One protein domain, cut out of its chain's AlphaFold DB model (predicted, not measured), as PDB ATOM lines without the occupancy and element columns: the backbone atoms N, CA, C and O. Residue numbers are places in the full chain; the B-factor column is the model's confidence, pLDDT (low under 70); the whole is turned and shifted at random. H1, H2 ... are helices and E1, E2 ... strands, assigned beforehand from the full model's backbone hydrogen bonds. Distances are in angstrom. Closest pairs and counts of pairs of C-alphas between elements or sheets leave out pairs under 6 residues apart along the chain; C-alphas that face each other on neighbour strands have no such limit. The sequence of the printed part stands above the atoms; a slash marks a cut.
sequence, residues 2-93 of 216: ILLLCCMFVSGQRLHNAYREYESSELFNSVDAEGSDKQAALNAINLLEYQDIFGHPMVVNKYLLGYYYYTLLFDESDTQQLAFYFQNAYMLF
ATOM      1  N   ILE A   2      12.943  50.425 -20.010       88.44
ATOM      2  CA  ILE A   2      13.623  50.202 -21.310       88.44
ATOM      3  C   ILE A   2      14.648  49.054 -21.261       88.44
ATOM      4  O   ILE A   2      14.582  48.149 -22.083       88.44
ATOM      5  N   LEU A   3      15.526  49.019 -20.252       87.38
ATOM      6  CA  LEU A   3      16.516  47.940 -20.099       87.38
ATOM      7  C   LEU A   3      15.875  46.546 -19.983       87.38
ATOM      8  O   LEU A   3      16.356  45.599 -20.594       87.38
ATOM      9  N   LEU A   4      14.761  46.430 -19.252       88.31
ATOM     10  CA  LEU A   4      14.036  45.165 -19.093       88.31
ATOM     11  C   LEU A   4      13.458  44.688 -20.436       88.31
ATOM     12  O   LEU A   4      13.576  43.513 -20.767       88.31
ATOM     13  N   LEU A   5      12.883  45.604 -21.227       86.06
ATOM     14  CA  LEU A   5      12.370  45.308 -22.569       86.06
ATOM     15  C   LEU A   5      13.490  44.847 -23.514       86.06
ATOM     16  O   LEU A   5      13.322  43.846 -24.206       86.06
ATOM     17  N   CYS A   6      14.655  45.504 -23.486       87.31
ATOM     18  CA  CYS A   6      15.822  45.077 -24.264       87.31
ATOM     19  C   CYS A   6      16.303  43.674 -23.857       87.31
ATOM     20  O   CYS A   6      16.568  42.843 -24.723       87.31
ATOM     21  N   CYS A   7      16.376  43.375 -22.555       88.00
ATOM     22  CA  CYS A   7      16.764  42.048 -22.070       88.00
ATOM     23  C   CYS A   7      15.770  40.957 -22.493       88.00
ATOM     24  O   CYS A   7      16.197  39.873 -22.896       88.00
ATOM     25  N   MET A   8      14.463  41.237 -22.433       89.81
ATOM     26  CA  MET A   8      13.429  40.306 -22.892       89.81
ATOM     27  C   MET A   8      13.532  40.054 -24.397       89.81
ATOM     28  O   MET A   8      13.476  38.901 -24.816       89.81
ATOM     29  N   PHE A   9      13.771  41.096 -25.200       87.62
ATOM     30  CA  PHE A   9      13.953  40.957 -26.645       87.62
ATOM     31  C   PHE A   9      15.182  40.107 -26.997       87.62
ATOM     32  O   PHE A   9      15.068  39.135 -27.739       87.62
ATOM     33  N   VAL A  10      16.347  40.404 -26.406       87.56
ATOM     34  CA  VAL A  10      17.580  39.629 -26.643       87.56
ATOM     35  C   VAL A  10      17.413  38.169 -26.213       87.56
ATOM     36  O   VAL A  10      17.864  37.265 -26.912       87.56
ATOM     37  N   SER A  11      16.751  37.920 -25.081       89.81
ATOM     38  CA  SER A  11      16.509  36.557 -24.591       89.81
ATOM     39  C   SER A  11      15.531  35.797 -25.486       89.81
ATOM     40  O   SER A  11      15.790  34.642 -25.819       89.81
ATOM     41  N   GLY A  12      14.454  36.451 -25.933       90.00
ATOM     42  CA  GLY A  12      13.507  35.887 -26.894       90.00
ATOM     43  C   GLY A  12      14.181  35.532 -28.219       90.00
ATOM     44  O   GLY A  12      13.998  34.424 -28.715       90.00
ATOM     45  N   GLN A  13      15.046  36.412 -28.734       88.25
ATOM     46  CA  GLN A  13      15.815  36.144 -29.949       88.25
ATOM     47  C   GLN A  13      16.762  34.952 -29.781       88.25
ATOM     48  O   GLN A  13      16.859  34.110 -30.668       88.25
ATOM     49  N   ARG A  14      17.446  34.847 -28.635       88.88
ATOM     50  CA  ARG A  14      18.328  33.709 -28.338       88.88
ATOM     51  C   ARG A  14      17.564  32.393 -28.244       88.88
ATOM     52  O   ARG A  14      18.040  31.396 -28.773       88.88
ATOM     53  N   LEU A  15      16.398  32.391 -27.600       92.69
ATOM     54  CA  LEU A  15      15.551  31.203 -27.510       92.69
ATOM     55  C   LEU A  15      15.042  30.780 -28.892       92.69
ATOM     56  O   LEU A  15      15.104  29.602 -29.228       92.69
ATOM     57  N   HIS A  16      14.590  31.739 -29.702       91.81
ATOM     58  CA  HIS A  16      14.149  31.474 -31.068       91.81
ATOM     59  C   HIS A  16      15.282  30.902 -31.931       91.81
ATOM     60  O   HIS A  16      15.093  29.896 -32.606       91.81
ATOM     61  N   ASN A  17      16.481  31.483 -31.845       92.38
ATOM     62  CA  ASN A  17      17.671  30.972 -32.520       92.38
ATOM     63  C   ASN A  17      18.001  29.538 -32.076       92.38
ATOM     64  O   ASN A  17      18.177  28.671 -32.922       92.38
ATOM     65  N   ALA A  18      18.003  29.265 -30.768       92.50
ATOM     66  CA  ALA A  18      18.266  27.926 -30.240       92.50
ATOM     67  C   ALA A  18      17.233  26.887 -30.716       92.50
ATOM     68  O   ALA A  18      17.605  25.763 -31.042       92.50
ATOM     69  N   TYR A  19      15.952  27.264 -30.793       95.62
ATOM     70  CA  TYR A  19      14.908  26.397 -31.339       95.62
ATOM     71  C   TYR A  19      15.168  26.059 -32.812       95.62
ATOM     72  O   TYR A  19      15.090  24.894 -33.189       95.62
ATOM     73  N   ARG A  20      15.554  27.047 -33.627       95.44
ATOM     74  CA  ARG A  20      15.865  26.821 -35.046       95.44
ATOM     75  C   ARG A  20      17.108  25.958 -35.252       95.44
ATOM     76  O   ARG A  20      17.103  25.126 -36.147       95.44
ATOM     77  N   GLU A  21      18.142  26.104 -34.418       94.12
ATOM     78  CA  GLU A  21      19.309  25.201 -34.442       94.12
ATOM     79  C   GLU A  21      18.937  23.758 -34.097       94.12
ATOM     80  O   GLU A  21      19.458  22.812 -34.695       94.12
ATOM     81  N   TYR A  22      18.050  23.580 -33.115       95.19
ATOM     82  CA  TYR A  22      17.542  22.266 -32.747       95.19
ATOM     83  C   TYR A  22      16.730  21.656 -33.895       95.19
ATOM     84  O   TYR A  22      17.049  20.562 -34.348       95.19
ATOM     85  N   GLU A  23      15.752  22.389 -34.428       94.69
ATOM     86  CA  GLU A  23      14.892  21.936 -35.526       94.69
ATOM     87  C   GLU A  23      15.686  21.647 -36.810       94.69
ATOM     88  O   GLU A  23      15.456  20.629 -37.459       94.69
ATOM     89  N   SER A  24      16.677  22.481 -37.148       94.25
ATOM     90  CA  SER A  24      17.550  22.231 -38.302       94.25
ATOM     91  C   SER A  24      18.361  20.949 -38.127       94.25
ATOM     92  O   SER A  24      18.558  20.199 -39.081       94.25
ATOM     93  N   SER A  25      18.828  20.686 -36.904       92.44
ATOM     94  CA  SER A  25      19.578  19.472 -36.583       92.44
ATOM     95  C   SER A  25      18.693  18.233 -36.647       92.44
ATOM     96  O   SER A  25      19.127  17.227 -37.200       92.44
ATOM     97  N   GLU A  26      17.468  18.300 -36.123       91.94
ATOM     98  CA  GLU A  26      16.503  17.198 -36.200       91.94
ATOM     99  C   GLU A  26      16.165  16.869 -37.653       91.94
ATOM    100  O   GLU A  26      16.301  15.717 -38.042       91.94
ATOM    101  N   LEU A  27      15.841  17.872 -38.481       89.19
ATOM    102  CA  LEU A  27      15.543  17.662 -39.903       89.19
ATOM    103  C   LEU A  27      16.701  17.023 -40.670       89.19
ATOM    104  O   LEU A  27      16.480  16.168 -41.522       89.19
ATOM    105  N   PHE A  28      17.934  17.440 -40.378       87.56
ATOM    106  CA  PHE A  28      19.116  16.870 -41.017       87.56
ATOM    107  C   PHE A  28      19.377  15.423 -40.571       87.56
ATOM    108  O   PHE A  28      19.855  14.618 -41.360       87.56
ATOM    109  N   ASN A  29      19.062  15.078 -39.319       85.62
ATOM    110  CA  ASN A  29      19.287  13.735 -38.777       85.62
ATOM    111  C   ASN A  29      18.102  12.776 -38.990       85.62
ATOM    112  O   ASN A  29      18.271  11.575 -38.805       85.62
ATOM    113  N   SER A  30      16.912  13.278 -39.336       78.31
ATOM    114  CA  SER A  30      15.685  12.488 -39.503       78.31
ATOM    115  C   SER A  30      15.532  11.864 -40.892       78.31
ATOM    116  O   SER A  30      14.445  11.405 -41.237       78.31
ATOM    117  N   VAL A  31      16.570  11.907 -41.728       71.50
ATOM    118  CA  VAL A  31      16.531  11.312 -43.065       71.50
ATOM    119  C   VAL A  31      16.656   9.798 -42.928       71.50
ATOM    120  O   VAL A  31      17.742   9.260 -42.725       71.50
ATOM    121  N   ASP A  32      15.516   9.114 -43.014       53.44
ATOM    122  CA  ASP A  32      15.473   7.684 -43.308       53.44
ATOM    123  C   ASP A  32      15.995   7.438 -44.733       53.44
ATOM    124  O   ASP A  32      15.903   8.316 -45.593       53.44
ATOM    125  N   ALA A  33      16.495   6.225 -44.994       43.41
ATOM    126  CA  ALA A  33      17.203   5.783 -46.208       43.41
ATOM    127  C   ALA A  33      16.499   6.011 -47.578       43.41
ATOM    128  O   ALA A  33      17.025   5.591 -48.606       43.41
ATOM    129  N   GLU A  34      15.325   6.649 -47.608       40.97
ATOM    130  CA  GLU A  34      14.530   6.973 -48.802       40.97
ATOM    131  C   GLU A  34      14.494   8.480 -49.150       40.97
ATOM    132  O   GLU A  34      14.091   8.838 -50.259       40.97
ATOM    133  N   GLY A  35      14.918   9.381 -48.253       50.91
ATOM    134  CA  GLY A  35      15.080  10.810 -48.556       50.91
ATOM    135  C   GLY A  35      16.471  11.118 -49.119       50.91
ATOM    136  O   GLY A  35      17.443  10.489 -48.721       50.91
ATOM    137  N   SER A  36      16.600  12.090 -50.034       62.38
ATOM    138  CA  SER A  36      17.939  12.558 -50.418       62.38
ATOM    139  C   SER A  36      18.506  13.455 -49.317       62.38
ATOM    140  O   SER A  36      17.883  14.457 -48.946       62.38
ATOM    141  N   ASP A  37      19.703  13.121 -48.827       80.81
ATOM    142  CA  ASP A  37      20.472  13.904 -47.843       80.81
ATOM    143  C   ASP A  37      20.532  15.400 -48.222       80.81
ATOM    144  O   ASP A  37      20.425  16.299 -47.378       80.81
ATOM    145  N   LYS A  38      20.536  15.677 -49.532       89.19
ATOM    146  CA  LYS A  38      20.416  17.004 -50.138       89.19
ATOM    147  C   LYS A  38      19.181  17.802 -49.707       89.19
ATOM    148  O   LYS A  38      19.319  18.963 -49.319       89.19
ATOM    149  N   GLN A  39      17.968  17.248 -49.789       90.69
ATOM    150  CA  GLN A  39      16.755  18.026 -49.487       90.69
ATOM    151  C   GLN A  39      16.668  18.374 -47.999       90.69
ATOM    152  O   GLN A  39      16.254  19.481 -47.641       90.69
ATOM    153  N   ALA A  40      17.091  17.458 -47.131       90.94
ATOM    154  CA  ALA A  40      17.145  17.706 -45.699       90.94
ATOM    155  C   ALA A  40      18.161  18.799 -45.351       90.94
ATOM    156  O   ALA A  40      17.834  19.712 -44.592       90.94
ATOM    157  N   ALA A  41      19.344  18.777 -45.974       92.62
ATOM    158  CA  ALA A  41      20.332  19.842 -45.831       92.62
ATOM    159  C   ALA A  41      19.788  21.206 -46.289       92.62
ATOM    160  O   ALA A  41      19.941  22.192 -45.570       92.62
ATOM    161  N   LEU A  42      19.094  21.274 -47.432       93.75
ATOM    162  CA  LEU A  42      18.476  22.517 -47.920       93.75
ATOM    163  C   LEU A  42      17.382  23.040 -46.976       93.75
ATOM    164  O   LEU A  42      17.321  24.237 -46.696       93.75
ATOM    165  N   ASN A  43      16.544  22.153 -46.435       93.19
ATOM    166  CA  ASN A  43      15.535  22.532 -45.446       93.19
ATOM    167  C   ASN A  43      16.181  23.051 -44.153       93.19
ATOM    168  O   ASN A  43      15.745  24.062 -43.606       93.19
ATOM    169  N   ALA A  44      17.252  22.402 -43.696       94.25
ATOM    170  CA  ALA A  44      18.002  22.824 -42.520       94.25
ATOM    171  C   ALA A  44      18.699  24.184 -42.734       94.25
ATOM    172  O   ALA A  44      18.698  25.019 -41.830       94.25
ATOM    173  N   ILE A  45      19.218  24.457 -43.938       95.44
ATOM    174  CA  ILE A  45      19.772  25.767 -44.329       95.44
ATOM    175  C   ILE A  45      18.708  26.867 -44.219       95.44
ATOM    176  O   ILE A  45      18.953  27.889 -43.575       95.44
ATOM    177  N   ASN A  46      17.499  26.629 -44.740       94.50
ATOM    178  CA  ASN A  46      16.386  27.584 -44.664       94.50
ATOM    179  C   ASN A  46      15.949  27.901 -43.219       94.50
ATOM    180  O   ASN A  46      15.334  28.935 -42.959       94.50
ATOM    181  N   LEU A  47      16.258  27.027 -42.255       94.50
ATOM    182  CA  LEU A  47      16.039  27.293 -40.832       94.50
ATOM    183  C   LEU A  47      17.176  28.071 -40.168       94.50
ATOM    184  O   LEU A  47      16.983  28.626 -39.091       94.50
ATOM    185  N   LEU A  48      18.356  28.145 -40.769       95.38
ATOM    186  CA  LEU A  48      19.483  28.889 -40.207       95.38
ATOM    187  C   LEU A  48      19.670  30.259 -40.853       95.38
ATOM    188  O   LEU A  48      20.267  31.141 -40.231       95.38
ATOM    189  N   GLU A  49      19.118  30.453 -42.045       93.62
ATOM    190  CA  GLU A  49      19.041  31.731 -42.747       93.62
ATOM    191  C   GLU A  49      17.612  32.282 -42.648       93.62
ATOM    192  O   GLU A  49      16.627  31.566 -42.811       93.62
ATOM    193  N   TYR A  50      17.458  33.553 -42.288       90.56
ATOM    194  CA  TYR A  50      16.149  34.218 -42.270       90.56
ATOM    195  C   TYR A  50      16.289  35.727 -42.337       90.56
ATOM    196  O   TYR A  50      17.378  36.266 -42.163       90.56
ATOM    197  N   GLN A  51      15.169  36.405 -42.554       90.69
ATOM    198  CA  GLN A  51      15.074  37.845 -42.384       90.69
ATOM    199  C   GLN A  51      14.478  38.161 -41.015       90.69
ATOM    200  O   GLN A  51      13.477  37.561 -40.618       90.69
ATOM    201  N   ASP A  52      15.096  39.087 -40.284       85.81
ATOM    202  CA  ASP A  52      14.490  39.622 -39.067       85.81
ATOM    203  C   ASP A  52      13.240  40.466 -39.386       85.81
ATOM    204  O   ASP A  52      12.871  40.691 -40.541       85.81
ATOM    205  N   ILE A  53      12.583  40.976 -38.343       83.31
ATOM    206  CA  ILE A  53      11.389  41.827 -38.478       83.31
ATOM    207  C   ILE A  53      11.644  43.145 -39.234       83.31
ATOM    208  O   ILE A  53      10.691  43.837 -39.584       83.31
ATOM    209  N   PHE A  54      12.906  43.504 -39.468       86.50
ATOM    210  CA  PHE A  54      13.330  44.686 -40.212       86.50
ATOM    211  C   PHE A  54      13.821  44.338 -41.628       86.50
ATOM    212  O   PHE A  54      14.232  45.232 -42.366       86.50
ATOM    213  N   GLY A  55      13.763  43.064 -42.027       87.62
ATOM    214  CA  GLY A  55      14.211  42.591 -43.333       87.62
ATOM    215  C   GLY A  55      15.719  42.345 -43.433       87.62
ATOM    216  O   GLY A  55      16.214  42.085 -44.531       87.62
ATOM    217  N   HIS A  56      16.473  42.418 -42.332       87.56
ATOM    218  CA  HIS A  56      17.909  42.152 -42.363       87.56
ATOM    219  C   HIS A  56      18.183  40.647 -42.418       87.56
ATOM    220  O   HIS A  56      17.571  39.892 -41.658       87.56
ATOM    221  N   PRO A  57      19.131  40.194 -43.258       89.25
ATOM    222  CA  PRO A  57      19.531  38.797 -43.283       89.25
ATOM    223  C   PRO A  57      20.245  38.428 -41.980       89.25
ATOM    224  O   PRO A  57      21.198  39.083 -41.553       89.25
ATOM    225  N   MET A  58      19.794  37.342 -41.372       90.19
ATOM    226  CA  MET A  58      20.288  36.809 -40.117       90.19
ATOM    227  C   MET A  58      20.750  35.370 -40.315       90.19
ATOM    228  O   MET A  58      20.060  34.555 -40.927       90.19
ATOM    229  N   VAL A  59      21.915  35.065 -39.742       93.62
ATOM    230  CA  VAL A  59      22.466  33.709 -39.667       93.62
ATOM    231  C   VAL A  59      22.453  33.269 -38.214       93.62
ATOM    232  O   VAL A  59      23.105  33.888 -37.371       93.62
ATOM    233  N   VAL A  60      21.713  32.198 -37.935       92.62
ATOM    234  CA  VAL A  60      21.529  31.657 -36.585       92.62
ATOM    235  C   VAL A  60      22.836  31.054 -36.060       92.62
ATOM    236  O   VAL A  60      23.347  31.491 -35.031       92.62
ATOM    237  N   ASN A  61      23.416  30.109 -36.807       95.62
ATOM    238  CA  ASN A  61      24.640  29.404 -36.433       95.62
ATOM    239  C   ASN A  61      25.529  29.186 -37.663       95.62
ATOM    240  O   ASN A  61      25.258  28.328 -38.500       95.62
ATOM    241  N   LYS A  62      26.610  29.969 -37.767       96.50
ATOM    242  CA  LYS A  62      27.509  29.937 -38.933       96.50
ATOM    243  C   LYS A  62      28.197  28.590 -39.118       96.50
ATOM    244  O   LYS A  62      28.335  28.134 -40.247       96.50
ATOM    245  N   TYR A  63      28.614  27.954 -38.024       97.19
ATOM    246  CA  TYR A  63      29.265  26.650 -38.093       97.19
ATOM    247  C   TYR A  63      28.314  25.600 -38.665       97.19
ATOM    248  O   TYR A  63      28.689  24.860 -39.571       97.19
ATOM    249  N   LEU A  64      27.093  25.537 -38.128       96.00
ATOM    250  CA  LEU A  64      26.109  24.540 -38.530       96.00
ATOM    251  C   LEU A  64      25.650  24.766 -39.975       96.00
ATOM    252  O   LEU A  64      25.623  23.825 -40.760       96.00
ATOM    253  N   LEU A  65      25.419  26.025 -40.354       97.44
ATOM    254  CA  LEU A  65      25.103  26.400 -41.729       97.44
ATOM    255  C   LEU A  65      26.229  25.999 -42.697       97.44
ATOM    256  O   LEU A  65      25.976  25.374 -43.723       97.44
ATOM    257  N   GLY A  66      27.488  26.280 -42.342       97.44
ATOM    258  CA  GLY A  66      28.647  25.877 -43.142       97.44
ATOM    259  C   GLY A  66      28.790  24.358 -43.257       97.44
ATOM    260  O   GLY A  66      29.202  23.854 -44.297       97.44
ATOM    261  N   TYR A  67      28.406  23.616 -42.214       96.06
ATOM    262  CA  TYR A  67      28.392  22.153 -42.220       96.06
ATOM    263  C   TYR A  67      27.354  21.570 -43.184       96.06
ATOM    264  O   TYR A  67      27.655  20.600 -43.881       96.06
ATOM    265  N   TYR A  68      26.167  22.169 -43.278       96.12
ATOM    266  CA  TYR A  68      25.163  21.737 -44.251       96.12
ATOM    267  C   TYR A  68      25.607  22.022 -45.685       96.12
ATOM    268  O   TYR A  68      25.571  21.116 -46.512       96.12
ATOM    269  N   TYR A  69      26.144  23.216 -45.961       97.31
ATOM    270  CA  TYR A  69      26.744  23.507 -47.267       97.31
ATOM    271  C   TYR A  69      27.898  22.559 -47.615       97.31
ATOM    272  O   TYR A  69      27.993  22.105 -48.748       97.31
ATOM    273  N   TYR A  70      28.749  22.212 -46.645       95.69
ATOM    274  CA  TYR A  70      29.809  21.225 -46.852       95.69
ATOM    275  C   TYR A  70      29.253  19.845 -47.222       95.69
ATOM    276  O   TYR A  70      29.829  19.178 -48.072       95.69
ATOM    277  N   THR A  71      28.151  19.410 -46.609       92.88
ATOM    278  CA  THR A  71      27.545  18.104 -46.918       92.88
ATOM    279  C   THR A  71      27.024  18.069 -48.354       92.88
ATOM    280  O   THR A  71      27.297  17.120 -49.081       92.88
ATOM    281  N   LEU A  72      26.389  19.158 -48.800       94.00
ATOM    282  CA  LEU A  72      25.872  19.295 -50.164       94.00
ATOM    283  C   LEU A  72      26.943  19.170 -51.261       94.00
ATOM    284  O   LEU A  72      26.592  18.902 -52.407       94.00
ATOM    285  N   LEU A  73      28.230  19.337 -50.936       93.88
ATOM    286  CA  LEU A  73      29.323  19.153 -51.897       93.88
ATOM    287  C   LEU A  73      29.433  17.728 -52.433       93.88
ATOM    288  O   LEU A  73      29.910  17.544 -53.546       93.88
ATOM    289  N   PHE A  74      29.039  16.729 -51.646       90.00
ATOM    290  CA  PHE A  74      29.218  15.323 -52.017       90.00
ATOM    291  C   PHE A  74      27.987  14.735 -52.719       90.00
ATOM    292  O   PHE A  74      28.097  13.682 -53.337       90.00
ATOM    293  N   ASP A  75      26.862  15.459 -52.699       88.75
ATOM    294  CA  ASP A  75      25.585  15.061 -53.311       88.75
ATOM    295  C   ASP A  75      25.233  15.886 -54.563       88.75
ATOM    296  O   ASP A  75      24.128  15.786 -55.105       88.75
ATOM    297  N   GLU A  76      26.135  16.764 -55.005       91.19
ATOM    298  CA  GLU A  76      25.916  17.659 -56.139       91.19
ATOM    299  C   GLU A  76      26.819  17.302 -57.320       91.19
ATOM    300  O   GLU A  76      28.016  17.073 -57.179       91.19
ATOM    301  N   SER A  77      26.225  17.286 -58.512       91.19
ATOM    302  CA  SER A  77      26.930  17.067 -59.777       91.19
ATOM    303  C   SER A  77      27.076  18.346 -60.598       91.19
ATOM    304  O   SER A  77      27.930  18.415 -61.480       91.19
ATOM    305  N   ASP A  78      26.235  19.356 -60.349       95.50
ATOM    306  CA  ASP A  78      26.315  20.637 -61.044       95.50
ATOM    307  C   ASP A  78      27.505  21.472 -60.543       95.50
ATOM    308  O   ASP A  78      27.588  21.850 -59.374       95.50
ATOM    309  N   THR A  79      28.431  21.802 -61.447       94.94
ATOM    310  CA  THR A  79      29.667  22.524 -61.116       94.94
ATOM    311  C   THR A  79      29.423  23.920 -60.534       94.94
ATOM    312  O   THR A  79      30.207  24.376 -59.700       94.94
ATOM    313  N   GLN A  80      28.366  24.624 -60.954       96.31
ATOM    314  CA  GLN A  80      28.071  25.960 -60.429       96.31
ATOM    315  C   GLN A  80      27.553  25.863 -58.994       96.31
ATOM    316  O   GLN A  80      28.006  26.613 -58.126       96.31
ATOM    317  N   GLN A  81      26.674  24.899 -58.730       96.00
ATOM    318  CA  GLN A  81      26.164  24.621 -57.389       96.00
ATOM    319  C   GLN A  81      27.264  24.114 -56.457       96.00
ATOM    320  O   GLN A  81      27.360  24.586 -55.327       96.00
ATOM    321  N   LEU A  82      28.164  23.253 -56.940       95.25
ATOM    322  CA  LEU A  82      29.358  22.840 -56.197       95.25
ATOM    323  C   LEU A  82      30.216  24.040 -55.787       95.25
ATOM    324  O   LEU A  82      30.574  24.176 -54.616       95.25
ATOM    325  N   ALA A  83      30.513  24.943 -56.726       96.69
ATOM    326  CA  ALA A  83      31.277  26.152 -56.432       96.69
ATOM    327  C   ALA A  83      30.556  27.044 -55.407       96.69
ATOM    328  O   ALA A  83      31.190  27.563 -54.487       96.69
ATOM    329  N   PHE A  84      29.234  27.184 -55.526       97.44
ATOM    330  CA  PHE A  84      28.414  27.932 -54.578       97.44
ATOM    331  C   PHE A  84      28.458  27.316 -53.169       97.44
ATOM    332  O   PHE A  84      28.737  28.024 -52.197       97.44
ATOM    333  N   TYR A  85      28.243  26.007 -53.033       97.19
ATOM    334  CA  TYR A  85      28.303  25.308 -51.748       97.19
ATOM    335  C   TYR A  85      29.700  25.377 -51.127       97.19
ATOM    336  O   TYR A  85      29.829  25.645 -49.930       97.19
ATOM    337  N   PHE A  86      30.747  25.241 -51.943       98.00
ATOM    338  CA  PHE A  86      32.132  25.328 -51.490       98.00
ATOM    339  C   PHE A  86      32.427  26.716 -50.919       98.00
ATOM    340  O   PHE A  86      32.915  26.841 -49.794       98.00
ATOM    341  N   GLN A  87      32.092  27.768 -51.673       98.25
ATOM    342  CA  GLN A  87      32.322  29.153 -51.267       98.25
ATOM    343  C   GLN A  87      31.583  29.489 -49.970       98.25
ATOM    344  O   GLN A  87      32.178  30.075 -49.062       98.25
ATOM    345  N   ASN A  88      30.317  29.078 -49.849       98.19
ATOM    346  CA  ASN A  88      29.537  29.303 -48.635       98.19
ATOM    347  C   ASN A  88      30.116  28.549 -47.437       98.19
ATOM    348  O   ASN A  88      30.354  29.164 -46.396       98.19
ATOM    349  N   ALA A  89      30.417  27.254 -47.575       98.31
ATOM    350  CA  ALA A  89      31.017  26.464 -46.502       98.31
ATOM    351  C   ALA A  89      32.355  27.067 -46.036       98.31
ATOM    352  O   ALA A  89      32.555  27.305 -44.841       98.31
ATOM    353  N   TYR A  90      33.244  27.395 -46.978       98.56
ATOM    354  CA  TYR A  90      34.551  27.980 -46.684       98.56
ATOM    355  C   TYR A  90      34.426  29.334 -45.979       98.56
ATOM    356  O   TYR A  90      35.074  29.572 -44.953       98.56
ATOM    357  N   MET A  91      33.562  30.219 -46.488       98.38
ATOM    358  CA  MET A  91      33.288  31.521 -45.882       98.38
ATOM    359  C   MET A  91      32.750  31.365 -44.456       98.38
ATOM    360  O   MET A  91      33.236  32.032 -43.541       98.38
ATOM    361  N   LEU A  92      31.767  30.491 -44.247       98.56
ATOM    362  CA  LEU A  92      31.099  30.318 -42.959       98.56
ATOM    363  C   LEU A  92      32.017  29.710 -41.900       98.56
ATOM    364  O   LEU A  92      32.039  30.192 -40.762       98.56
ATOM    365  N   PHE A  93      32.840  28.719 -42.250       98.62
ATOM    366  CA  PHE A  93      33.852  28.214 -41.323       98.62
ATOM    367  C   PHE A  93      34.937  29.252 -41.045       98.62
ATOM    368  O   PHE A  93      35.314  29.430 -39.886       98.62
TER     369      PHE A  93
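Overview. This is residues 2 to 93 of the 216 residues of an uncharacterized protein of Aestuariibacter sp. GS-14 (UniProt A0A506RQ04). Four helices pack side by side one on the next in chain order, H1 on H2, H2 on H3 and H3 on H4, each running opposite to the one before; H1 is the longest, and its residues 2 to 12 stick out free of the rest. A small hairpin of two short strands, E1 and E2, joins the end of H2 to the start of H3. The printed part has 92 residues, with four named helices and two named strands in the order H1, H2, E1, E2, H3, H4; the sheet, E1 - E2, is antiparallel and the class is mostly helix. The whole is loose, with a radius of gyration of the C-alphas of 15.3 A, and elongated, spanning 52 by 28 by 20 A.

Along the chain. H1 covers residues 2 to 29 and is 40.8 A long from first to last C-alpha, beginning at C-alpha 2 at (13.623, 50.202, -21.310). H2, residues 37 to 48, is 16.8 A long. E1 is residues 49 to 51, 7.3 A, and E2 is residues 57 to 59, 6.9 A. H3, residues 62 to 72, is 15.6 A long and begins at C-alpha 62 at (27.509, 29.937, -38.933). H4, residues 79 to 93, is 21.0 A long and ends at C-alpha 93 at (33.852, 28.214, -41.323).

Arrangement. H1 and H2 form a helical hairpin and run opposite ways at a shallow tilt of 1 degrees. H1 touches H2 with residues 20 to 28 alone; the closest C-alphas are those of Ser 24 and Ala 44, 4.3 A apart. E1 and E2 form a hairpin of antiparallel strands at 145 degrees, with N 58 and O 50 at 2.8 A and N 50 and O 58 at 3.1 A, within hydrogen-bond range. H2 touches H3, opposite ways at a shallow tilt of 21 degrees, closest at the C-alphas of Ala 41 and Tyr 68, 5.4 A apart. H3 and H4, a helical hairpin, touch and run opposite ways at a shallow tilt of 25 degrees, with the C-alphas of Gly 66 and Ala 89 closest, 4.2 A apart. The helix packing is mostly aligned, with the three touching pairs at a shallow tilt. H1 is close to H3 but not clearly touching it, with the C-alphas of Glu 21 and Leu 64 closest, 8.0 A apart. H4 is apart from H1 and from H2. In H1, H2, H3 and H4 every O i to N i+4 pair is within hydrogen-bond range.

Size, cuts and confidence. The two C-alphas farthest apart are those of Ile 2 and Ser 77, at 52.5 A. Without residues 2 to 12, which stand free, the body of 81 residues spans 36 by 28 by 20 A. The printed part has no cut. The links H2 to E1, E1 to E2 and E2 to H3 are tight, those from H1 to H2 and from H3 to H4 are short, and no link is long. The mean pLDDT of the printed part is 89.9, and residues 32 to 36, between H1 and H2, are under 70.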